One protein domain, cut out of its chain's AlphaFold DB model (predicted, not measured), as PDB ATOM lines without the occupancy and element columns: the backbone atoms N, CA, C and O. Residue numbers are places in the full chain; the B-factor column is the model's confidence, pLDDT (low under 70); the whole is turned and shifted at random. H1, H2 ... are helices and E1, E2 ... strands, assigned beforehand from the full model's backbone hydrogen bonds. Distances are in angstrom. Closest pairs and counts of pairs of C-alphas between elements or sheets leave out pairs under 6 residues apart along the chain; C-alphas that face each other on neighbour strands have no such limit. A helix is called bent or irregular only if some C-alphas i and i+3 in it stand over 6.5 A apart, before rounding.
ATOM      1  N   THR A  17      24.735   5.481   7.823       66.75
ATOM      2  CA  THR A  17      25.051   6.763   7.182       66.75
ATOM      3  C   THR A  17      24.092   7.007   6.026       66.75
ATOM      4  O   THR A  17      23.980   6.165   5.133       66.75
ATOM      5  N   ILE A  18      23.444   8.172   6.004       64.88
ATOM      6  CA  ILE A  18      22.631   8.626   4.868       64.88
ATOM      7  C   ILE A  18      23.073  10.026   4.436       64.88
ATOM      8  O   ILE A  18      23.465  10.841   5.265       64.88
ATOM      9  N   THR A  19      23.040  10.300   3.131       63.44
ATOM     10  CA  THR A  19      23.489  11.569   2.537       63.44
ATOM     11  C   THR A  19      22.329  12.299   1.858       63.44
ATOM     12  O   THR A  19      21.504  11.663   1.205       63.44
ATOM     13  N   TYR A  20      22.285  13.620   2.015       55.03
ATOM     14  CA  TYR A  20      21.438  14.564   1.287       55.03
ATOM     15  C   TYR A  20      22.277  15.582   0.540       55.03
ATOM     16  O   TYR A  20      23.373  15.913   0.985       55.03
ATOM     17  N   SER A  21      21.704  16.174  -0.504       55.69
ATOM     18  CA  SER A  21      22.153  17.463  -1.022       55.69
ATOM     19  C   SER A  21      21.014  18.453  -1.173       55.69
ATOM     20  O   SER A  21      19.936  18.086  -1.640       55.69
ATOM     21  N   GLY A  22      21.314  19.714  -0.899       55.06
ATOM     22  CA  GLY A  22      20.555  20.868  -1.350       55.06
ATOM     23  C   GLY A  22      21.470  21.799  -2.135       55.06
ATOM     24  O   GLY A  22      22.565  22.128  -1.675       55.06
ATOM     25  N   ALA A  23      21.032  22.260  -3.306       57.12
ATOM     26  CA  ALA A  23      21.664  23.427  -3.894       57.12
ATOM     27  C   ALA A  23      21.397  24.635  -3.009       57.12
ATOM     28  O   ALA A  23      20.255  24.911  -2.644       57.12
ATOM     29  N   CYS A  24      22.441  25.403  -2.763       53.31
ATOM     30  CA  CYS A  24      22.314  26.759  -2.277       53.31
ATOM     31  C   CYS A  24      23.264  27.604  -3.120       53.31
ATOM     32  O   CYS A  24      24.423  27.244  -3.325       53.31
ATOM     33  N   GLU A  25      22.823  28.752  -3.629       49.72
ATOM     34  CA  GLU A  25      23.787  29.845  -3.632       49.72
ATOM     35  C   GLU A  25      24.032  30.045  -2.151       49.72
ATOM     36  O   GLU A  25      23.096  30.291  -1.405       49.72
ATOM     37  N   VAL A  26      25.243  29.799  -1.671       46.50
ATOM     38  CA  VAL A  26      25.617  30.430  -0.416       46.50
ATOM     39  C   VAL A  26      25.972  31.842  -0.860       46.50
ATOM     40  O   VAL A  26      27.108  32.033  -1.310       46.50
ATOM     41  N   PRO A  27      25.071  32.850  -0.837       41.09
ATOM     42  CA  PRO A  27      25.587  34.193  -0.754       41.09
ATOM     43  C   PRO A  27      26.398  34.175   0.537       41.09
ATOM     44  O   PRO A  27      25.874  33.886   1.609       41.09
ATOM     45  N   ALA A  28      27.704  34.377   0.430       36.38
ATOM     46  CA  ALA A  28      28.645  34.304   1.542       36.38
ATOM     47  C   ALA A  28      28.406  35.397   2.617       36.38
ATOM     48  O   ALA A  28      29.360  35.869   3.229       36.38
ATOM     49  N   THR A  29      27.176  35.892   2.800       34.91
ATOM     50  CA  THR A  29      26.922  37.222   3.358       34.91
ATOM     51  C   THR A  29      25.692  37.392   4.248       34.91
ATOM     52  O   THR A  29      25.528  38.496   4.761       34.91
ATOM     53  N   THR A  30      24.851  36.394   4.517       41.00
ATOM     54  CA  THR A  30      23.858  36.541   5.602       41.00
ATOM     55  C   THR A  30      24.369  35.852   6.857       41.00
ATOM     56  O   THR A  30      24.461  34.631   6.919       41.00
ATOM     57  N   TRP A  31      24.727  36.645   7.866       38.44
ATOM     58  CA  TRP A  31      25.145  36.169   9.190       38.44
ATOM     59  C   TRP A  31      24.115  35.212   9.829       38.44
ATOM     60  O   TRP A  31      24.509  34.292  10.536       38.44
ATOM     61  N   ASP A  32      22.836  35.325   9.454       50.62
ATOM     62  CA  ASP A  32      21.756  34.401   9.835       50.62
ATOM     63  C   ASP A  32      21.962  32.959   9.313       50.62
ATOM     64  O   ASP A  32      21.552  31.994   9.960       50.62
ATOM     65  N   SER A  33      22.652  32.779   8.177       56.12
ATOM     66  CA  SER A  33      22.999  31.448   7.649       56.12
ATOM     67  C   SER A  33      24.066  30.749   8.500       56.12
ATOM     68  O   SER A  33      24.038  29.527   8.645       56.12
ATOM     69  N   ILE A  34      24.974  31.513   9.122       53.62
ATOM     70  CA  ILE A  34      26.006  30.981  10.021       53.62
ATOM     71  C   ILE A  34      25.371  30.536  11.338       53.62
ATOM     72  O   ILE A  34      25.703  29.456  11.819       53.62
ATOM     73  N   ASP A  35      24.426  31.304  11.885       61.53
ATOM     74  CA  ASP A  35      23.662  30.896  13.071       61.53
ATOM     75  C   ASP A  35      22.846  29.624  12.799       61.53
ATOM     76  O   ASP A  35      22.808  28.723  13.638       61.53
ATOM     77  N   GLY A  36      22.278  29.491  11.594       64.38
ATOM     78  CA  GLY A  36      21.655  28.248  11.133       64.38
ATOM     79  C   GLY A  36      22.634  27.071  11.113       64.38
ATOM     80  O   GLY A  36      22.348  26.023  11.689       64.38
ATOM     81  N   VAL A  37      23.822  27.244  10.523       64.25
ATOM     82  CA  VAL A  37      24.878  26.213  10.506       64.25
ATOM     83  C   VAL A  37      25.339  25.861  11.926       64.25
ATOM     84  O   VAL A  37      25.499  24.684  12.241       64.25
ATOM     85  N   LEU A  38      25.516  26.840  12.816       65.62
ATOM     86  CA  LEU A  38      25.895  26.608  14.214       65.62
ATOM     87  C   LEU A  38      24.809  25.849  14.985       65.62
ATOM     88  O   LEU A  38      25.135  24.935  15.748       65.62
ATOM     89  N   GLN A  39      23.536  26.177  14.755       67.50
ATOM     90  CA  GLN A  39      22.407  25.447  15.330       67.50
ATOM     91  C   GLN A  39      22.392  23.996  14.836       67.50
ATOM     92  O   GLN A  39      22.385  23.086  15.658       67.50
ATOM     93  N   ILE A  40      22.520  23.777  13.522       69.62
ATOM     94  CA  ILE A  40      22.649  22.444  12.906       69.62
ATOM     95  C   ILE A  40      23.787  21.661  13.575       69.62
ATOM     96  O   ILE A  40      23.614  20.511  13.971       69.62
ATOM     97  N   THR A  41      24.953  22.287  13.749       67.81
ATOM     98  CA  THR A  41      26.125  21.626  14.345       67.81
ATOM     99  C   THR A  41      25.895  21.264  15.818       67.81
ATOM    100  O   THR A  41      26.365  20.226  16.281       67.81
ATOM    101  N   THR A  42      25.160  22.101  16.554       75.38
ATOM    102  CA  THR A  42      24.814  21.865  17.964       75.38
ATOM    103  C   THR A  42      23.812  20.720  18.097       75.38
ATOM    104  O   THR A  42      24.044  19.798  18.879       75.38
ATOM    105  N   ASP A  43      22.764  20.714  17.270       74.94
ATOM    106  CA  ASP A  43      21.726  19.679  17.272       74.94
ATOM    107  C   ASP A  43      22.311  18.289  16.991       74.94
ATOM    108  O   ASP A  43      21.984  17.327  17.685       74.94
ATOM    109  N   VAL A  44      23.237  18.173  16.026       75.50
ATOM    110  CA  VAL A  44      23.947  16.912  15.725       75.50
ATOM    111  C   VAL A  44      24.582  16.316  16.979       75.50
ATOM    112  O   VAL A  44      24.518  15.102  17.199       75.50
ATOM    113  N   ILE A  45      25.197  17.164  17.804       76.31
ATOM    114  CA  ILE A  45      25.875  16.733  19.024       76.31
ATOM    115  C   ILE A  45      24.862  16.346  20.096       76.31
ATOM    116  O   ILE A  45      25.006  15.280  20.694       76.31
ATOM    117  N   GLU A  46      23.849  17.180  20.324       82.06
ATOM    118  CA  GLU A  46      22.848  16.963  21.373       82.06
ATOM    119  C   GLU A  46      21.973  15.729  21.111       82.06
ATOM    120  O   GLU A  46      21.660  14.991  22.044       82.06
ATOM    121  N   ILE A  47      21.631  15.460  19.849       81.62
ATOM    122  CA  ILE A  47      20.814  14.306  19.440       81.62
ATOM    123  C   ILE A  47      21.632  13.000  19.442       81.62
ATOM    124  O   ILE A  47      21.070  11.911  19.550       81.62
ATOM    125  N   GLY A  48      22.962  13.079  19.339       82.06
ATOM    126  CA  GLY A  48      23.827  11.900  19.215       82.06
ATOM    127  C   GLY A  48      24.028  11.428  17.770       82.06
ATOM    128  O   GLY A  48      24.367  10.268  17.539       82.06
ATOM    129  N   LEU A  49      23.884  12.327  16.793       83.06
ATOM    130  CA  LEU A  49      24.142  12.075  15.369       83.06
ATOM    131  C   LEU A  49      25.627  12.272  15.008       83.06
ATOM    132  O   LEU A  49      25.963  12.668  13.896       83.06
ATOM    133  N   ASN A  50      26.557  12.043  15.931       79.31
ATOM    134  CA  ASN A  50      27.985  12.129  15.627       79.31
ATOM    135  C   ASN A  50      28.500  10.804  15.031       79.31
ATOM    136  O   ASN A  50      28.155   9.742  15.555       79.31
ATOM    137  N   PRO A  51      29.383  10.826  14.007       78.94
ATOM    138  CA  PRO A  51      30.082  11.987  13.438       78.94
ATOM    139  C   PRO A  51      29.484  12.462  12.094       78.94
ATOM    140  O   PRO A  51      30.089  12.261  11.042       78.94
ATOM    141  N   SER A  52      28.297  13.078  12.099       83.44
ATOM    142  CA  SER A  52      27.721  13.671  10.879       83.44
ATOM    143  C   SER A  52      28.615  14.762  10.278       83.44
ATOM    144  O   SER A  52      29.335  15.463  10.990       83.44
ATOM    145  N   VAL A  53      28.556  14.915   8.954       82.38
ATOM    146  CA  VAL A  53      29.358  15.867   8.178       82.38
ATOM    147  C   VAL A  53      28.441  16.807   7.413       82.38
ATOM    148  O   VAL A  53      27.496  16.376   6.754       82.38
ATOM    149  N   PHE A  54      28.771  18.093   7.457       80.00
ATOM    150  CA  PHE A  54      28.202  19.102   6.579       80.00
ATOM    151  C   PHE A  54      29.291  19.576   5.613       80.00
ATOM    152  O   PHE A  54      30.341  20.055   6.044       80.00
ATOM    153  N   LEU A  55      29.066  19.416   4.312       80.69
ATOM    154  CA  LEU A  55      30.037  19.708   3.262       80.69
ATOM    155  C   LEU A  55      29.464  20.736   2.288       80.69
ATOM    156  O   LEU A  55      28.364  20.565   1.781       80.69
ATOM    157  N   PHE A  56      30.237  21.773   1.982       82.62
ATOM    158  CA  PHE A  56      29.934  22.693   0.891       82.62
ATOM    159  C   PHE A  56      30.912  22.444  -0.255       82.62
ATOM    160  O   PHE A  56      32.113  22.682  -0.121       82.62
ATOM    161  N   GLU A  57      30.400  21.969  -1.386       83.06
ATOM    162  CA  GLU A  57      31.177  21.772  -2.605       83.06
ATOM    163  C   GLU A  57      30.930  22.933  -3.559       83.06
ATOM    164  O   GLU A  57      29.816  23.121  -4.044       83.06
ATOM    165  N   ALA A  58      31.969  23.717  -3.836       83.00
ATOM    166  CA  ALA A  58      31.901  24.787  -4.819       83.00
ATOM    167  C   ALA A  58      32.423  24.303  -6.177       83.00
ATOM    168  O   ALA A  58      33.519  23.745  -6.280       83.00
ATOM    169  N   ALA A  59      31.660  24.565  -7.230       82.31
ATOM    170  CA  ALA A  59      32.041  24.320  -8.611       82.31
ATOM    171  C   ALA A  59      32.243  25.647  -9.356       82.31
ATOM    172  O   ALA A  59      31.724  26.693  -8.971       82.31
ATOM    173  N   SER A  60      33.017  25.625 -10.445       86.75
ATOM    174  CA  SER A  60      33.267  26.837 -11.233       86.75
ATOM    175  C   SER A  60      31.990  27.293 -11.955       86.75
ATOM    176  O   SER A  60      31.505  26.550 -12.818       86.75
ATOM    177  N   PRO A  61      31.488  28.523 -11.709       84.88
ATOM    178  CA  PRO A  61      30.319  29.053 -12.414       84.88
ATOM    179  C   PRO A  61      30.499  29.084 -13.925       84.88
ATOM    180  O   PRO A  61      29.588  28.741 -14.673       84.88
ATOM    181  N   HIS A  62      31.708  29.427 -14.371       87.62
ATOM    182  CA  HIS A  62      32.050  29.487 -15.787       87.62
ATOM    183  C   HIS A  62      31.967  28.112 -16.447       87.62
ATOM    184  O   HIS A  62      31.473  28.006 -17.562       87.62
ATOM    185  N   VAL A  63      32.426  27.060 -15.761       86.50
ATOM    186  CA  VAL A  63      32.388  25.688 -16.290       86.50
ATOM    187  C   VAL A  63      30.967  25.142 -16.267       86.50
ATOM    188  O   VAL A  63      30.534  24.517 -17.231       86.50
ATOM    189  N   ILE A  64      30.213  25.397 -15.194       86.06
ATOM    190  CA  ILE A  64      28.814  24.982 -15.129       86.06
ATOM    191  C   ILE A  64      28.025  25.633 -16.262       86.06
ATOM    192  O   ILE A  64      27.262  24.928 -16.912       86.06
ATOM    193  N   ALA A  65      28.230  26.923 -16.533       88.81
ATOM    194  CA  ALA A  65      27.488  27.677 -17.541       88.81
ATOM    195  C   ALA A  65      28.050  27.575 -18.976       88.81
ATOM    196  O   ALA A  65      27.476  28.166 -19.886       88.81
ATOM    197  N   SER A  66      29.153  26.853 -19.222       91.25
ATOM    198  CA  SER A  66      29.834  26.886 -20.530       91.25
ATOM    199  C   SER A  66      29.102  26.150 -21.657       91.25
ATOM    200  O   SER A  66      29.507  26.255 -22.813       91.25
ATOM    201  N   ALA A  67      28.079  25.358 -21.336       91.56
ATOM    202  CA  ALA A  67      27.281  24.608 -22.299       91.56
ATOM    203  C   ALA A  67      25.802  25.011 -22.184       91.56
ATOM    204  O   ALA A  67      25.341  25.246 -21.064       91.56
ATOM    205  N   PRO A  68      25.055  25.056 -23.304       92.88
ATOM    206  CA  PRO A  68      23.625  25.337 -23.266       92.88
ATOM    207  C   PRO A  68      22.865  24.211 -22.547       92.88
ATOM    208  O   PRO A  68      23.322  23.061 -22.510       92.88
ATOM    209  N   ASP A  69      21.699  24.534 -21.991       92.69
ATOM    210  CA  ASP A  69      20.895  23.618 -21.172       92.69
ATOM    211  C   ASP A  69      20.519  22.325 -21.907       92.69
ATOM    212  O   ASP A  69      20.479  21.249 -21.299       92.69
ATOM    213  N   GLU A  70      20.292  22.410 -23.217       94.94
ATOM    214  CA  GLU A  70      19.847  21.321 -24.089       94.94
ATOM    215  C   GLU A  70      20.970  20.354 -24.490       94.94
ATOM    216  O   GLU A  70      20.695  19.256 -24.994       94.94
ATOM    217  N   ALA A  71      22.234  20.732 -24.262       95.06
ATOM    218  CA  ALA A  71      23.387  19.918 -24.645       95.06
ATOM    219  C   ALA A  71      23.535  18.654 -23.788       95.06
ATOM    220  O   ALA A  71      24.141  17.679 -24.230       95.06
ATOM    221  N   THR A  72      23.005  18.651 -22.560       94.25
ATOM    222  CA  THR A  72      23.181  17.550 -21.602       94.25
ATOM    223  C   THR A  72      21.925  17.313 -20.770       94.25
ATOM    224  O   THR A  72      21.085  18.196 -20.638       94.25
ATOM    225  N   ALA A  73      21.836  16.153 -20.117       94.19
ATOM    226  CA  ALA A  73      20.771  15.884 -19.149       94.19
ATOM    227  C   ALA A  73      20.896  16.704 -17.849       94.19
ATOM    228  O   ALA A  73      19.909  16.821 -17.130       94.19
ATOM    229  N   TYR A  74      22.062  17.297 -17.560       93.62
ATOM    230  CA  TYR A  74      22.267  18.131 -16.374       93.62
ATOM    231  C   TYR A  74      21.465  19.444 -16.475       93.62
ATOM    232  O   TYR A  74      21.694  20.192 -17.429       93.62
ATOM    233  N   PRO A  75      20.557  19.734 -15.522       93.50
ATOM    234  CA  PRO A  75      19.600  20.837 -15.646       93.50
ATOM    235  C   PRO A  75      19.998  22.134 -14.938       93.50
ATOM    236  O   PRO A  75      19.345  23.159 -15.100       93.50
ATOM    237  N   HIS A  76      21.043  22.107 -14.117       91.31
ATOM    238  CA  HIS A  76      21.317  23.192 -13.176       91.31
ATOM    239  C   HIS A  76      22.378  24.171 -13.694       91.31
ATOM    240  O   HIS A  76      23.214  24.646 -12.932       91.31
ATOM    241  N   ARG A  77      22.390  24.466 -15.002       91.06
ATOM    242  CA  ARG A  77      23.326  25.454 -15.567       91.06
ATOM    243  C   ARG A  77      23.015  26.841 -15.003       91.06
ATOM    244  O   ARG A  77      21.853  27.211 -14.845       91.06
ATOM    245  N   GLY A  78      24.061  27.594 -14.655       85.88
ATOM    246  CA  GLY A  78      23.925  28.889 -13.976       85.88
ATOM    247  C   GLY A  78      23.344  28.805 -12.558       85.88
ATOM    248  O   GLY A  78      23.039  29.840 -11.980       85.88
ATOM    249  N   LYS A  79      23.188  27.596 -12.013       86.00
ATOM    250  CA  LYS A  79      22.735  27.304 -10.651       86.00
ATOM    251  C   LYS A  79      23.719  26.314 -10.016       86.00
ATOM    252  O   LYS A  79      24.687  25.904 -10.655       86.00
ATOM    253  N   MET A  80      23.479  25.912  -8.769       80.50
ATOM    254  CA  MET A  80      24.303  24.929  -8.044       80.50
ATOM    255  C   MET A  80      25.803  25.261  -8.018       80.50
ATOM    256  O   MET A  80      26.642  24.364  -8.070       80.50
ATOM    257  N   ILE A  81      26.153  26.550  -7.940       82.81
ATOM    258  CA  ILE A  81      27.553  26.970  -7.786       82.81
ATOM    259  C   ILE A  81      28.144  26.405  -6.501       82.81
ATOM    260  O   ILE A  81      29.269  25.911  -6.514       82.81
ATOM    261  N   THR A  82      27.356  26.432  -5.429       82.62
ATOM    262  CA  THR A  82      27.648  25.715  -4.198       82.62
ATOM    263  C   THR A  82      26.599  24.625  -4.007       82.62
ATOM    264  O   THR A  82      25.397  24.825  -4.189       82.62
ATOM    265  N   ASN A  83      27.057  23.431  -3.663       83.12
ATOM    266  CA  ASN A  83      26.212  22.317  -3.284       83.12
ATOM    267  C   ASN A  83      26.431  22.038  -1.797       83.12
ATOM    268  O   ASN A  83      27.556  21.750  -1.391       83.12
ATOM    269  N   ALA A  84      25.377  22.141  -0.990       83.50
ATOM    270  CA  ALA A  84      25.422  21.736   0.407       83.50
ATOM    271  C   ALA A  84      25.066  20.253   0.500       83.50
ATOM    272  O   ALA A  84      23.991  19.838   0.070       83.50
ATOM    273  N   ILE A  85      25.964  19.455   1.060       83.69
ATOM    274  CA  ILE A  85      25.823  18.018   1.247       83.69
ATOM    275  C   ILE A  85      25.787  17.737   2.748       83.69
ATOM    276  O   ILE A  85      26.725  18.057   3.476       83.69
ATOM    277  N   ILE A  86      24.703  17.116   3.204       82.50
ATOM    278  CA  ILE A  86      24.496  16.738   4.603       82.50
ATOM    279  C   ILE A  86      24.639  15.225   4.692       82.50
ATOM    280  O   ILE A  86      23.808  14.485   4.169       82.50
ATOM    281  N   GLN A  87      25.677  14.748   5.365       85.44
ATOM    282  CA  GLN A  87      25.862  13.335   5.657       85.44
ATOM    283  C   GLN A  87      25.554  13.084   7.129       85.44
ATOM    284  O   GLN A  87      26.328  13.466   8.003       85.44
ATOM    285  N   VAL A  88      24.438  12.410   7.397       84.44
ATOM    286  CA  VAL A  88      24.003  12.088   8.758       84.44
ATOM    287  C   VAL A  88      24.445  10.682   9.115       84.44
ATOM    288  O   VAL A  88      24.136   9.741   8.383       84.44
ATOM    289  N   THR A  89      25.182  10.540  10.217       85.06
ATOM    290  CA  THR A  89      25.696   9.255  10.705       85.06
ATOM    291  C   THR A  89      25.333   9.043  12.165       85.06
ATOM    292  O   THR A  89      25.558   9.922  12.989       85.06
ATOM    293  N   TRP A  90      24.813   7.865  12.500       87.38
ATOM    294  CA  TRP A  90      24.465   7.508  13.874       87.38
ATOM    295  C   TRP A  90      24.694   6.016  14.137       87.38
ATOM    296  O   TRP A  90      24.722   5.201  13.215       87.38
ATOM    297  N   GLY A  91      24.916   5.659  15.404       83.00
ATOM    298  CA  GLY A  91      25.203   4.280  15.823       83.00
ATOM    299  C   GLY A  91      24.024   3.532  16.449       83.00
ATOM    300  O   GLY A  91      24.063   2.307  16.515       83.00
ATOM    301  N   ASP A  92      22.999   4.252  16.912       84.62
ATOM    302  CA  ASP A  92      21.836   3.685  17.600       84.62
ATOM    303  C   ASP A  92      20.595   3.722  16.699       84.62
ATOM    304  O   ASP A  92      20.069   4.791  16.403       84.62
ATOM    305  N   GLU A  93      20.099   2.556  16.280       85.62
ATOM    306  CA  GLU A  93      18.912   2.438  15.423       85.62
ATOM    307  C   GLU A  93      17.649   3.073  16.031       85.62
ATOM    308  O   GLU A  93      16.739   3.437  15.284       85.62
ATOM    309  N   SER A  94      17.591   3.275  17.355       87.31
ATOM    310  CA  SER A  94      16.496   4.017  17.998       87.31
ATOM    311  C   SER A  94      16.386   5.464  17.497       87.31
ATOM    312  O   SER A  94      15.307   6.056  17.530       87.31
ATOM    313  N   LEU A  95      17.481   6.011  16.955       87.00
ATOM    314  CA  LEU A  95      17.556   7.352  16.391       87.00
ATOM    315  C   LEU A  95      17.136   7.417  14.920       87.00
ATOM    316  O   LEU A  95      17.149   8.508  14.367       87.00
ATOM    317  N   ASN A  96      16.751   6.309  14.273       85.88
ATOM    318  CA  ASN A  96      16.437   6.297  12.839       85.88
ATOM    319  C   ASN A  96      15.413   7.374  12.450       85.88
ATOM    320  O   ASN A  96      15.657   8.140  11.523       85.88
ATOM    321  N   GLU A  97      14.289   7.467  13.167       87.19
ATOM    322  CA  GLU A  97      13.239   8.453  12.870       87.19
ATOM    323  C   GLU A  97      13.684   9.887  13.178       87.19
ATOM    324  O   GLU A  97      13.365  10.810  12.429       87.19
ATOM    325  N   VAL A  98      14.461  10.077  14.247       86.56
ATOM    326  CA  VAL A  98      14.980  11.394  14.647       86.56
ATOM    327  C   VAL A  98      16.012  11.892  13.641       86.56
ATOM    328  O   VAL A  98      15.921  13.023  13.173       86.56
ATOM    329  N   ALA A  99      16.956  11.033  13.253       85.75
ATOM    330  CA  ALA A  99      17.938  11.305  12.214       85.75
ATOM    331  C   ALA A  99      17.244  11.612  10.883       85.75
ATOM    332  O   ALA A  99      17.657  12.531  10.179       85.75
ATOM    333  N   ASP A 100      16.175  10.874  10.564       83.69
ATOM    334  CA  ASP A 100      15.370  11.022   9.357       83.69
ATOM    335  C   ASP A 100      14.552  12.322   9.302       83.69
ATOM    336  O   ASP A 100      14.449  12.953   8.248       83.69
ATOM    337  N   ALA A 101      14.005  12.762  10.432       84.25
ATOM    338  CA  ALA A 101      13.349  14.059  10.546       84.25
ATOM    339  C   ALA A 101      14.368  15.202  10.460       84.25
ATOM    340  O   ALA A 101      14.243  16.072   9.600       84.25
ATOM    341  N   TRP A 102      15.420  15.145  11.278       84.25
ATOM    342  CA  TRP A 102      16.438  16.190  11.361       84.25
ATOM    343  C   TRP A 102      17.130  16.438  10.014       84.25
ATOM    344  O   TRP A 102      17.302  17.585   9.594       84.25
ATOM    345  N   ARG A 103      17.479  15.367   9.283       79.69
ATOM    346  CA  ARG A 103      18.110  15.466   7.955       79.69
ATOM    347  C   ARG A 103      17.210  16.173   6.932       79.69
ATOM    348  O   ARG A 103      17.706  16.994   6.161       79.69
ATOM    349  N   ARG A 104      15.900  15.886   6.940       81.56
ATOM    350  CA  ARG A 104      14.921  16.538   6.053       81.56
ATOM    351  C   ARG A 104      14.746  18.003   6.406       81.56
ATOM    352  O   ARG A 104      14.884  18.840   5.526       81.56
ATOM    353  N   GLU A 105      14.521  18.302   7.682       79.44
ATOM    354  CA  GLU A 105      14.345  19.676   8.159       79.44
ATOM    355  C   GLU A 105      15.568  20.533   7.820       79.44
ATOM    356  O   GLU A 105      15.429  21.633   7.294       79.44
ATOM    357  N   THR A 106      16.773  19.992   8.014       78.50
ATOM    358  CA  THR A 106      18.022  20.680   7.664       78.50
ATOM    359  C   THR A 106      18.110  20.979   6.168       78.50
ATOM    360  O   THR A 106      18.417  22.106   5.783       78.50
ATOM    361  N   ARG A 107      17.817  20.004   5.297       81.88
ATOM    362  CA  ARG A 107      17.767  20.234   3.844       81.88
ATOM    363  C   ARG A 107      16.714  21.285   3.495       81.88
ATOM    364  O   ARG A 107      17.004  22.178   2.705       81.88
ATOM    365  N   ASP A 108      15.518  21.173   4.064       79.81
ATOM    366  CA  ASP A 108      14.385  22.040   3.747       79.81
ATOM    367  C   ASP A 108      14.689  23.490   4.108       79.81
ATOM    368  O   ASP A 108      14.374  24.367   3.311       79.81
ATOM    369  N   LEU A 109      15.382  23.727   5.231       78.12
ATOM    370  CA  LEU A 109      15.925  25.035   5.606       78.12
ATOM    371  C   LEU A 109      16.890  25.579   4.542       78.12
ATOM    372  O   LEU A 109      16.737  26.717   4.114       78.12
ATOM    373  N   LEU A 110      17.850  24.775   4.075       77.12
ATOM    374  CA  LEU A 110      18.867  25.225   3.111       77.12
ATOM    375  C   LEU A 110      18.308  25.563   1.731       77.12
ATOM    376  O   LEU A 110      18.892  26.386   1.033       77.12
ATOM    377  N   VAL A 111      17.226  24.901   1.312       78.50
ATOM    378  CA  VAL A 111      16.624  25.101  -0.017       78.50
ATOM    379  C   VAL A 111      15.480  26.115  -0.008       78.50
ATOM    380  O   VAL A 111      14.855  26.321  -1.052       78.50
ATOM    381  N   ARG A 112      15.179  26.751   1.136       77.62
ATOM    382  CA  ARG A 112      14.188  27.834   1.174       77.62
ATOM    383  C   ARG A 112      14.639  28.983   0.272       77.62
ATOM    384  O   ARG A 112      15.840  29.261   0.206       77.62
ATOM    385  N   PRO A 113      13.724  29.672  -0.424       80.25
ATOM    386  CA  PRO A 113      14.109  30.762  -1.316       80.25
ATOM    387  C   PRO A 113      14.912  31.879  -0.642       80.25
ATOM    388  O   PRO A 113      15.861  32.396  -1.228       80.25
ATOM    389  N   GLU A 114      14.559  32.219   0.597       75.75
ATOM    390  CA  GLU A 114      15.234  33.230   1.413       75.75
ATOM    391  C   GLU A 114      16.670  32.858   1.812       75.75
ATOM    392  O   GLU A 114      17.489  33.755   2.001       75.75
ATOM    393  N   ASP A 115      16.984  31.562   1.893       75.62
ATOM    394  CA  ASP A 115      18.297  31.062   2.319       75.62
ATOM    395  C   ASP A 115      19.171  30.643   1.128       75.62
ATOM    396  O   ASP A 115      20.370  30.908   1.101       75.62
ATOM    397  N   SER A 116      18.567  30.005   0.122       76.81
ATOM    398  CA  SER A 116      19.265  29.427  -1.034       76.81
ATOM    399  C   SER A 116      19.577  30.422  -2.150       76.81
ATOM    400  O   SER A 116      20.342  30.086  -3.054       76.81
ATOM    401  N   GLY A 117      18.925  31.591  -2.156       79.00
ATOM    402  CA  GLY A 117      18.995  32.562  -3.254       79.00
ATOM    403  C   GLY A 117      18.197  32.174  -4.508       79.00
ATOM    404  O   GLY A 117      18.127  32.962  -5.452       79.00
ATOM    405  N   TYR A 118      17.548  31.005  -4.535       81.94
ATOM    406  CA  TYR A 118      16.782  30.528  -5.686       81.94
ATOM    407  C   TYR A 118      15.273  30.589  -5.450       81.94
ATOM    408  O   TYR A 118      14.768  30.227  -4.396       81.94
ATOM    409  N   GLY A 119      14.502  30.951  -6.480       84.38
ATOM    410  CA  GLY A 119      13.035  30.964  -6.386       84.38
ATOM    411  C   GLY A 119      12.390  29.579  -6.223       84.38
ATOM    412  O   GLY A 119      11.199  29.494  -5.925       84.38
ATOM    413  N   ARG A 120      13.144  28.500  -6.458       86.50
ATOM    414  CA  ARG A 120      12.723  27.100  -6.321       86.50
ATOM    415  C   ARG A 120      13.909  26.248  -5.871       86.50
ATOM    416  O   ARG A 120      15.054  26.637  -6.083       86.50
ATOM    417  N   SER A 121      13.636  25.083  -5.289       86.12
ATOM    418  CA  SER A 121      14.692  24.159  -4.881       86.12
ATOM    419  C   SER A 121      15.401  23.545  -6.092       86.12
ATOM    420  O   SER A 121      14.794  23.189  -7.100       86.12
ATOM    421  N   HIS A 122      16.713  23.389  -5.979       88.38
ATOM    422  CA  HIS A 122      17.532  22.659  -6.938       88.38
ATOM    423  C   HIS A 122      18.323  21.618  -6.152       88.38
ATOM    424  O   HIS A 122      18.828  21.912  -5.072       88.38
ATOM    425  N   VAL A 123      18.394  20.383  -6.636       87.69
ATOM    426  CA  VAL A 123      19.099  19.306  -5.931       87.69
ATOM    427  C   VAL A 123      19.843  18.427  -6.923       87.69
ATOM    428  O   VAL A 123      19.398  18.215  -8.055       87.69
ATOM    429  N   TYR A 124      21.001  17.916  -6.512       88.94
ATOM    430  CA  TYR A 124      21.812  17.071  -7.374       88.94
ATOM    431  C   TYR A 124      21.471  15.606  -7.142       88.94
ATOM    432  O   TYR A 124      21.735  15.065  -6.071       88.94
ATOM    433  N   ILE A 125      20.909  14.958  -8.166       89.75
ATOM    434  CA  ILE A 125      20.322  13.613  -8.079       89.75
ATOM    435  C   ILE A 125      21.198  12.582  -7.344       89.75
ATOM    436  O   ILE A 125      20.673  11.781  -6.575       89.75
ATOM    437  N   ASN A 126      22.525  12.650  -7.484       88.19
ATOM    438  CA  ASN A 126      23.463  11.714  -6.851       88.19
ATOM    439  C   ASN A 126      23.410  11.699  -5.314       88.19
ATOM    440  O   ASN A 126      23.850  10.724  -4.708       88.19
ATOM    441  N   TYR A 127      22.883  12.752  -4.688       86.50
ATOM    442  CA  TYR A 127      22.775  12.889  -3.234       86.50
ATOM    443  C   TYR A 127      21.333  13.151  -2.777       86.50
ATOM    444  O   TYR A 127      21.103  13.558  -1.645       86.50
ATOM    445  N   THR A 128      20.348  12.966  -3.652       85.06
ATOM    446  CA  THR A 128      18.927  13.107  -3.287       85.06
ATOM    447  C   THR A 128      18.395  11.883  -2.562       85.06
ATOM    448  O   THR A 128      19.071  10.859  -2.527       85.06
ATOM    449  N   ASN A 129      17.188  11.993  -2.006       83.19
ATOM    450  CA  ASN A 129      16.380  10.982  -1.321       83.19
ATOM    451  C   ASN A 129      14.980  10.880  -1.942       83.19
ATOM    452  O   ASN A 129      14.596  11.642  -2.810       83.19
ATOM    453  N   ARG A 130      14.169   9.883  -1.590       83.06
ATOM    454  CA  ARG A 130      12.904   9.626  -2.318       83.06
ATOM    455  C   ARG A 130      11.823  10.710  -2.157       83.06
ATOM    456  O   ARG A 130      10.737  10.543  -2.705       83.06
ATOM    457  N   ASP A 131      12.094  11.766  -1.402       84.56
ATOM    458  CA  ASP A 131      11.135  12.785  -0.999       84.56
ATOM    459  C   ASP A 131      11.294  14.139  -1.711       84.56
ATOM    460  O   ASP A 131      10.377  14.952  -1.627       84.56
ATOM    461  N   GLU A 132      12.378  14.389  -2.459       86.69
ATOM    462  CA  GLU A 132      12.464  15.608  -3.275       86.69
ATOM    463  C   GLU A 132      11.617  15.532  -4.561       86.69
ATOM    464  O   GLU A 132      11.471  14.468  -5.179       86.69
ATOM    465  N   PRO A 133      11.080  16.674  -5.030       88.75
ATOM    466  CA  PRO A 133      10.318  16.720  -6.267       88.75
ATOM    467  C   PRO A 133      11.215  16.476  -7.486       88.75
ATOM    468  O   PRO A 133      12.294  17.057  -7.610       88.75
ATOM    469  N   LEU A 134      10.739  15.672  -8.443       92.06
ATOM    470  CA  LEU A 134      11.493  15.318  -9.655       92.06
ATOM    471  C   LEU A 134      11.957  16.542 -10.452       92.06
ATOM    472  O   LEU A 134      13.021  16.499 -11.063       92.06
ATOM    473  N   GLN A 135      11.205  17.642 -10.425       92.00
ATOM    474  CA  GLN A 135      11.598  18.880 -11.095       92.00
ATOM    475  C   GLN A 135      12.836  19.529 -10.457       92.00
ATOM    476  O   GLN A 135      13.674  20.085 -11.162       92.00
ATOM    477  N   ALA A 136      13.007  19.421  -9.136       91.06
ATOM    478  CA  ALA A 136      14.209  19.922  -8.473       91.06
ATOM    479  C   ALA A 136      15.449  19.083  -8.827       91.06
ATOM    480  O   ALA A 136      16.563  19.603  -8.812       91.06
ATOM    481  N   LEU A 137      15.264  17.802  -9.175       91.69
ATOM    482  CA  LEU A 137      16.331  16.886  -9.594       91.69
ATOM    483  C   LEU A 137      16.716  17.095 -11.053       91.69
ATOM    484  O   LEU A 137      17.890  17.241 -11.391       91.69
ATOM    485  N   TYR A 138      15.703  17.043 -11.912       94.06
ATOM    486  CA  TYR A 138      15.856  16.935 -13.352       94.06
ATOM    487  C   TYR A 138      15.653  18.259 -14.074       94.06
ATOM    488  O   TYR A 138      15.848  18.269 -15.275       94.06
ATOM    489  N   GLY A 139      15.327  19.360 -13.397       93.69
ATOM    490  CA  GLY A 139      15.073  20.664 -14.016       93.69
ATOM    491  C   GLY A 139      13.589  20.982 -14.132       93.69
ATOM    492  O   GLY A 139      12.739  20.094 -14.040       93.69
ATOM    493  N   TYR A 140      13.278  22.261 -14.333       93.38
ATOM    494  CA  TYR A 140      11.899  22.757 -14.397       93.38
ATOM    495  C   TYR A 140      11.374  22.905 -15.829       93.38
ATOM    496  O   TYR A 140      10.227  23.301 -16.026       93.38
ATOM    497  N   GLU A 141      12.209  22.627 -16.824       95.00
ATOM    498  CA  GLU A 141      11.899  22.855 -18.225       95.00
ATOM    499  C   GLU A 141      11.146  21.660 -18.828       95.00
ATOM    500  O   GLU A 141      11.681  20.555 -18.935       95.00
ATOM    501  N   GLU A 142       9.915  21.892 -19.286       95.25
ATOM    502  CA  GLU A 142       9.031  20.836 -19.803       95.25
ATOM    503  C   GLU A 142       9.635  20.073 -20.995       95.25
ATOM    504  O   GLU A 142       9.509  18.850 -21.075       95.25
ATOM    505  N   TRP A 143      10.387  20.753 -21.872       95.62
ATOM    506  CA  TRP A 143      11.062  20.113 -23.012       95.62
ATOM    507  C   TRP A 143      12.022  19.000 -22.568       95.62
ATOM    508  O   TRP A 143      12.223  18.005 -23.272       95.62
ATOM    509  N   ARG A 144      12.635  19.148 -21.388       96.00
ATOM    510  CA  ARG A 144      13.582  18.174 -20.845       96.00
ATOM    511  C   ARG A 144      12.838  16.951 -20.342       96.00
ATOM    512  O   ARG A 144      13.280  15.831 -20.590       96.00
ATOM    513  N   TRP A 145      11.698  17.157 -19.692       95.81
ATOM    514  CA  TRP A 145      10.815  16.086 -19.240       95.81
ATOM    515  C   TRP A 145      10.298  15.266 -20.416       95.81
ATOM    516  O   TRP A 145      10.404  14.041 -20.403       95.81
ATOM    517  N   GLU A 146       9.827  15.934 -21.471       95.69
ATOM    518  CA  GLU A 146       9.389  15.285 -22.708       95.69
ATOM    519  C   GLU A 146      10.510  14.457 -23.337       95.69
ATOM    520  O   GLU A 146      10.301  13.292 -23.688       95.69
ATOM    521  N   ARG A 147      11.720  15.021 -23.430       96.19
ATOM    522  CA  ARG A 147      12.890  14.325 -23.975       96.19
ATOM    523  C   ARG A 147      13.273  13.108 -23.133       96.19
ATOM    524  O   ARG A 147      13.482  12.034 -23.691       96.19
ATOM    525  N   LEU A 148      13.344  13.250 -21.808       96.00
ATOM    526  CA  LEU A 148      13.694  12.166 -20.886       96.00
ATOM    527  C   LEU A 148      12.643  11.049 -20.894       96.00
ATOM    528  O   LEU A 148      13.000   9.878 -21.007       96.00
ATOM    529  N   THR A 149      11.353  11.392 -20.842       95.38
ATOM    530  CA  THR A 149      10.258  10.417 -20.942       95.38
ATOM    531  C   THR A 149      10.248   9.727 -22.309       95.38
ATOM    532  O   THR A 149      10.013   8.521 -22.375       95.38
ATOM    533  N   SER A 150      10.545  10.442 -23.399       95.12
ATOM    534  CA  SER A 150      10.625   9.848 -24.742       95.12
ATOM    535  C   SER A 150      11.774   8.847 -24.853       95.12
ATOM    536  O   SER A 150      11.548   7.718 -25.278       95.12
ATOM    537  N   LEU A 151      12.972   9.206 -24.378       95.62
ATOM    538  CA  LEU A 151      14.113   8.285 -24.320       95.62
ATOM    539  C   LEU A 151      13.804   7.068 -23.443       95.62
ATOM    540  O   LEU A 151      14.107   5.936 -23.809       95.62
ATOM    541  N   LYS A 152      13.151   7.274 -22.297       94.94
ATOM    542  CA  LYS A 152      12.751   6.175 -21.417       94.94
ATOM    543  C   LYS A 152      11.834   5.177 -22.131       94.94
ATOM    544  O   LYS A 152      12.045   3.977 -22.005       94.94
ATOM    545  N   ARG A 153      10.863   5.667 -22.907       93.75
ATOM    546  CA  ARG A 153       9.967   4.831 -23.723       93.75
ATOM    547  C   ARG A 153      10.706   4.113 -24.849       93.75
ATOM    548  O   ARG A 153      10.357   2.986 -25.159       93.75
ATOM    549  N   GLU A 154      11.697   4.751 -25.462       96.00
ATOM    550  CA  GLU A 154      12.478   4.155 -26.550       96.00
ATOM    551  C   GLU A 154      13.365   3.002 -26.058       96.00
ATOM    552  O   GLU A 154      13.419   1.951 -26.695       96.00
ATOM    553  N   TYR A 155      14.033   3.183 -24.915       96.12
ATOM    554  CA  TYR A 155      15.079   2.266 -24.445       96.12
ATOM    555  C   TYR A 155      14.649   1.312 -23.321       96.12
ATOM    556  O   TYR A 155      15.327   0.312 -23.096       96.12
ATOM    557  N   ASP A 156      13.550   1.580 -22.612       96.00
ATOM    558  CA  ASP A 156      13.039   0.724 -21.532       96.00
ATOM    559  C   ASP A 156      11.520   0.532 -21.643       96.00
ATOM    560  O   ASP A 156      10.751   0.975 -20.790       96.00
ATOM    561  N   LEU A 157      11.106  -0.151 -22.716       92.50
ATOM    562  CA  LEU A 157       9.707  -0.448 -23.061       92.50
ATOM    563  C   LEU A 157       8.938  -1.254 -22.004       92.50
ATOM    564  O   LEU A 157       7.711  -1.279 -22.026       92.50
ATOM    565  N   GLU A 158       9.633  -1.907 -21.078       93.88
ATOM    566  CA  GLU A 158       9.010  -2.684 -19.999       93.88
ATOM    567  C   GLU A 158       9.149  -1.990 -18.634       93.88
ATOM    568  O   GLU A 158       8.607  -2.463 -17.635       93.88
ATOM    569  N   TRP A 159       9.811  -0.825 -18.582       92.81
ATOM    570  CA  TRP A 159      10.044  -0.043 -17.365       92.81
ATOM    571  C   TRP A 159      10.782  -0.827 -16.272       92.81
ATOM    572  O   TRP A 159      10.508  -0.666 -15.081       92.81
ATOM    573  N   TYR A 160      11.746  -1.667 -16.650       94.19
ATOM    574  CA  TYR A 160      12.534  -2.430 -15.681       94.19
ATOM    575  C   TYR A 160      13.444  -1.538 -14.830       94.19
ATOM    576  O   TYR A 160      13.740  -1.870 -13.680       94.19
ATOM    577  N   PHE A 161      13.867  -0.387 -15.354       92.00
ATOM    578  CA  PHE A 161      14.766   0.541 -14.669       92.00
ATOM    579  C   PHE A 161      14.003   1.725 -14.058       92.00
ATOM    580  O   PHE A 161      14.255   2.875 -14.415       92.00
ATOM    581  N   ASP A 162      13.043   1.462 -13.173       88.50
ATOM    582  CA  ASP A 162      12.177   2.484 -12.546       88.50
ATOM    583  C   ASP A 162      12.428   2.630 -11.031       88.50
ATOM    584  O   ASP A 162      11.523   2.819 -10.226       88.50
ATOM    585  N   GLY A 163      13.687   2.455 -10.620       85.75
ATOM    586  CA  GLY A 163      14.086   2.362  -9.215       85.75
ATOM    587  C   GLY A 163      14.097   3.696  -8.455       85.75
ATOM    588  O   GLY A 163      13.082   4.201  -7.980       85.75
ATOM    589  N   TYR A 164      15.290   4.210  -8.172       82.69
ATOM    590  CA  TYR A 164      15.472   5.458  -7.429       82.69
ATOM    591  C   TYR A 164      15.261   6.657  -8.363       82.69
ATOM    592  O   TYR A 164      15.945   6.738  -9.378       82.69
ATOM    593  N   HIS A 165      14.292   7.533  -8.057       87.94
ATOM    594  CA  HIS A 165      13.892   8.686  -8.892       87.94
ATOM    595  C   HIS A 165      13.642   8.357 -10.365       87.94
ATOM    596  O   HIS A 165      14.178   9.005 -11.269       87.94
ATOM    597  N   GLY A 166      12.821   7.333 -10.598       91.62
ATOM    598  CA  GLY A 166      12.429   6.905 -11.934       91.62
ATOM    599  C   GLY A 166      11.800   8.026 -12.767       91.62
ATOM    600  O   GLY A 166      11.020   8.840 -12.269       91.62
ATOM    601  N   ILE A 167      12.158   8.066 -14.053       93.44
ATOM    602  CA  ILE A 167      11.571   8.997 -15.019       93.44
ATOM    603  C   ILE A 167      10.113   8.576 -15.284       93.44
ATOM    604  O   ILE A 167       9.883   7.448 -15.735       93.44
ATOM    605  N   PRO A 168       9.128   9.470 -15.079       92.31
ATOM    606  CA  PRO A 168       7.719   9.142 -15.243       92.31
ATOM    607  C   PRO A 168       7.343   8.652 -16.644       92.31
ATOM    608  O   PRO A 168       7.838   9.144 -17.663       92.31
ATOM    609  N   LYS A 169       6.379   7.719 -16.693       89.69
ATOM    610  CA  LYS A 169       5.839   7.172 -17.953       89.69
ATOM    611  C   LYS A 169       5.029   8.191 -18.746       89.69
ATOM    612  O   LYS A 169       4.936   8.069 -19.965       89.69
ATOM    613  N   VAL A 170       4.398   9.137 -18.055       88.94
ATOM    614  CA  VAL A 170       3.506  10.169 -18.601       88.94
ATOM    615  C   VAL A 170       3.896  11.530 -18.039       88.94
ATOM    616  O   VAL A 170       4.480  11.606 -16.957       88.94
ATOM    617  N   PHE A 171       3.578  12.589 -18.777       87.69
ATOM    618  CA  PHE A 171       4.009  13.953 -18.477       87.69
ATOM    619  C   PHE A 171       3.520  14.435 -17.096       87.69
ATOM    620  O   PHE A 171       4.236  15.051 -16.317       87.69
ATOM    621  N   GLU A 172       2.314  14.042 -16.726       89.25
ATOM    622  CA  GLU A 172       1.637  14.373 -15.477       89.25
ATOM    623  C   GLU A 172       2.361  13.782 -14.263       89.25
ATOM    624  O   GLU A 172       2.291  14.333 -13.163       89.25
ATOM    625  N   GLY A 173       3.099  12.685 -14.459       90.00
ATOM    626  CA  GLY A 173       3.876  12.050 -13.401       90.00
ATOM    627  C   GLY A 173       5.048  12.906 -12.916       90.00
ATOM    628  O   GLY A 173       5.483  12.729 -11.781       90.00
ATOM    629  N   TRP A 174       5.500  13.889 -13.704       92.00
ATOM    630  CA  TRP A 174       6.507  14.857 -13.261       92.00
ATOM    631  C   TRP A 174       5.992  15.737 -12.114       92.00
ATOM    632  O   TRP A 174       6.776  16.167 -11.278       92.00
ATOM    633  N   TYR A 175       4.673  15.925 -11.992       87.00
ATOM    634  CA  TYR A 175       4.046  16.762 -10.965       87.00
ATOM    635  C   TYR A 175       3.673  16.030  -9.666       87.00
ATOM    636  O   TYR A 175       3.257  16.682  -8.705       87.00
ATOM    637  N   ALA A 176       3.809  14.702  -9.613       70.94
ATOM    638  CA  ALA A 176       3.254  13.879  -8.535       70.94
ATOM    639  C   ALA A 176       3.842  14.184  -7.139       70.94
ATOM    640  O   ALA A 176       3.111  14.114  -6.155       70.94
ATOM    641  N   LEU A 177       5.119  14.586  -7.054       62.12
ATOM    642  CA  LEU A 177       5.778  14.993  -5.797       62.12
ATOM    643  C   LEU A 177       5.872  16.518  -5.615       62.12
ATOM    644  O   LEU A 177       5.885  17.002  -4.484       62.12
ATOM    645  N   GLY A 178       5.856  17.292  -6.708       57.06
ATOM    646  CA  GLY A 178       5.902  18.761  -6.658       57.06
ATOM    647  C   GLY A 178       4.744  19.373  -5.863       57.06
ATOM    648  O   GLY A 178       4.948  20.300  -5.083       57.06
ATOM    649  N   LYS A 179       3.541  18.788  -5.960       45.91
ATOM    650  CA  LYS A 179       2.359  19.292  -5.241       45.91
ATOM    651  C   LYS A 179       2.428  19.123  -3.719       45.91
ATOM    652  O   LYS A 179       1.832  19.930  -3.016       45.91
ATOM    653  N   MET A 180       3.127  18.112  -3.200       45.00
ATOM    654  CA  MET A 180       3.265  17.908  -1.747       45.00
ATOM    655  C   MET A 180       4.272  18.885  -1.130       45.00
ATOM    656  O   MET A 180       4.088  19.342  -0.000       45.00
ATOM    657  N   TRP A 181       5.301  19.238  -1.901       50.75
ATOM    658  CA  TRP A 181       6.368  20.140  -1.484       50.75
ATOM    659  C   TRP A 181       5.957  21.616  -1.539       50.75
ATOM    660  O   TRP A 181       6.119  22.346  -0.564       50.75
ATOM    661  N   GLU A 182       5.343  22.057  -2.643       51.62
ATOM    662  CA  GLU A 182       4.892  23.450  -2.826       51.62
ATOM    663  C   GLU A 182       3.751  23.843  -1.869       51.62
ATOM    664  O   GLU A 182       3.585  25.017  -1.545       51.62
ATOM    665  N   GLN A 183       2.977  22.872  -1.372       42.34
ATOM    666  CA  GLN A 183       1.896  23.098  -0.403       42.34
ATOM    667  C   GLN A 183       2.381  23.160   1.057       42.34
ATOM    668  O   GLN A 183       1.557  23.232   1.969       42.34
ATOM    669  N   GLY A 184       3.697  23.124   1.309       45.50
ATOM    670  CA  GLY A 184       4.257  23.227   2.661       45.50
ATOM    671  C   GLY A 184       3.881  22.063   3.587       45.50
ATOM    672  O   GLY A 184       3.950  22.206   4.808       45.50
ATOM    673  N   MET A 185       3.463  20.921   3.024       39.81
ATOM    674  CA  MET A 185       3.123  19.708   3.781       39.81
ATOM    675  C   MET A 185       4.325  18.772   3.986       39.81
ATOM    676  O   MET A 185       4.221  17.806   4.736       39.81
ATOM    677  N   GLY A 186       5.482  19.086   3.396       41.69
ATOM    678  CA  GLY A 186       6.770  18.450   3.687       41.69
ATOM    679  C   GLY A 186       7.422  18.984   4.965       41.69
ATOM    680  O   GLY A 186       8.535  19.469   4.907       41.69
ATOM    681  N   GLY A 187       6.727  18.932   6.106       40.16
ATOM    682  CA  GLY A 187       7.346  19.210   7.408       40.16
ATOM    683  C   GLY A 187       7.123  20.618   7.965       40.16
ATOM    684  O   GLY A 187       8.052  21.393   8.149       40.16
ATOM    685  N   ARG A 188       5.898  20.917   8.407       36.34
ATOM    686  CA  ARG A 188       5.773  21.632   9.687       36.34
ATOM    687  C   ARG A 188       5.629  20.592  10.784       36.34
ATOM    688  O   ARG A 188       4.523  20.322  11.244       36.34
ATOM    689  N   SER A 189       6.752  20.004  11.188       35.34
ATOM    690  CA  SER A 189       6.845  19.470  12.541       35.34
ATOM    691  C   SER A 189       6.790  20.670  13.487       35.34
ATOM    692  O   SER A 189       7.602  21.593  13.357       35.34
ATOM    693  N   PRO A 190       5.823  20.749  14.412       31.89
ATOM    694  CA  PRO A 190       5.896  21.739  15.460       31.89
ATOM    695  C   PRO A 190       6.980  21.272  16.428       31.89
ATOM    696  O   PRO A 190       6.622  20.636  17.406       31.89
ATOM    697  N   SER A 191       8.275  21.510  16.165       40.41
ATOM    698  CA  SER A 191       9.301  21.707  17.209       40.41
ATOM    699  C   SER A 191      10.776  21.673  16.773       40.41
ATOM    700  O   SER A 191      11.463  20.684  16.966       40.41
ATOM    701  N   LEU A 192      11.345  22.850  16.501       37.59
ATOM    702  CA  LEU A 192      12.521  23.277  17.286       37.59
ATOM    703  C   LEU A 192      12.099  23.973  18.599       37.59
ATOM    704  O   LEU A 192      12.902  24.197  19.500       37.59
ATOM    705  N   CYS A 193      10.806  24.286  18.747       33.03
ATOM    706  CA  CYS A 193      10.264  24.953  19.927       33.03
ATOM    707  C   CYS A 193       9.967  24.002  21.115       33.03
ATOM    708  O   CYS A 193      10.070  24.448  22.255       33.03
TER     709      CYS A 193
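Overview. This is residues 17 to 193 of the 199 residues of an uncharacterized protein of Neurospora tetrasperma (strain FGSC 2509 / P0656) (UniProt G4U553). A three-stranded antiparallel sheet, E1 - E3 - E2, with H1 and H3 side by side on one face, makes one lobe; a second, looser lobe holds H6 and the short helices H5 and H7 among long links. H4 lies where H3 ends, H2 lies beyond one end of the sheet, and H8 follows H7 and leads into a tail that runs back towards the first lobe. The printed part has 177 residues, with eight named helices and three named strands in the order E1 H1 E2 H2 E3 H3 H4 H5 H6 H7 H8. The class is mixed, helices and strands. The whole is compact, with a radius of gyration of the C-alphas of 17.3 A and spans of 51 by 38 by 28 A.

Along the chain. E1, residues 17 to 24, begins at C-alpha 17 (25.051, 6.763, 7.182) and measures 22.3 A from first to last C-alpha. H1, residues 31 to 47, measures 24.5 A, and E2, residues 53 to 58, measures 16.0 A. H2, residues 61 to 64, precedes E3, residues 82 to 90, the longest strand, 25.9 A. H3, residues 93 to 110, is the longest helix, also 25.9 A, and begins at C-alpha 93 (18.912, 2.438, 15.423). H3 is irregular: C-alphas 94 and 97 are 7.5 A apart. H4 is residues 113 to 116 and H5 residues 134 to 138. H6, residues 142 to 155, measures 20.1 A. H7 is residues 171 to 175, and H8, residues 178 to 182, ends at C-alpha 182 (4.892, 23.450, -2.826).

Arrangement. E1 and E3 are antiparallel neighbours at 159 degrees, with N 20 and O 86 within hydrogen-bond range at 2.8 A. E3 and E2 are antiparallel at 164 degrees, with N 85 and O 55 at 2.7 A. E1 and E2 are the edge strands. E1, H1 and E2 form a split strand-helix-strand unit, two strands running the same way with E3 between them, and its crossover is right-handed. H1 and H3 on one face make two layers, a sheet and a layer of helices. H3 has a height over the sheet of 9.0 A, lies over E1 and E3, and runs along the strands, at 10 degrees to E3 on the local plane. The closest C-alphas of H3 and E1 are those of Arg 107 and Gly 22, 5.9 A apart. H1 and H3 are close but not clearly touching, at a shallow tilt of 3 degrees, opposite ways; the closest C-alphas, of Ile 40 and Thr 106, are 7.2 A apart. H4 only grazes the sheet with residues 113 to 116. H2 is not on the sheet. H5 touches H7, closest at the C-alphas of Leu 134 and Trp 174, 6.2 A. H6 touches H7 with residues 145 to 149 alone, closest at the C-alphas of Glu 146 and Phe 171, 7.0 A. H7 and H8 meet only through their link. H5, H6, H7 and H8 are apart from E1, E2 and E3. In H5, H6 and H8 every O i to N i+4 pair is within hydrogen-bond range; H1 has 12 of 13, H3 11 of 14 and H7 0 of 1, with 2 of 2 O i to N i+3 pairs, while H2 and H4 are too short for an O i to N i+4 pair.

Size, cuts and confidence. The two C-alphas farthest apart, of Trp 31 and Glu 158, are 51.2 A from each other. The printed part has no cut. The links H2 to E3, H4 to H5 and H6 to H7 are long, with 17, 17 and 15 residues. The mean pLDDT of the printed part is 78.2; residues 17 to 41 and 177 to 193 include the 42 residues under 70.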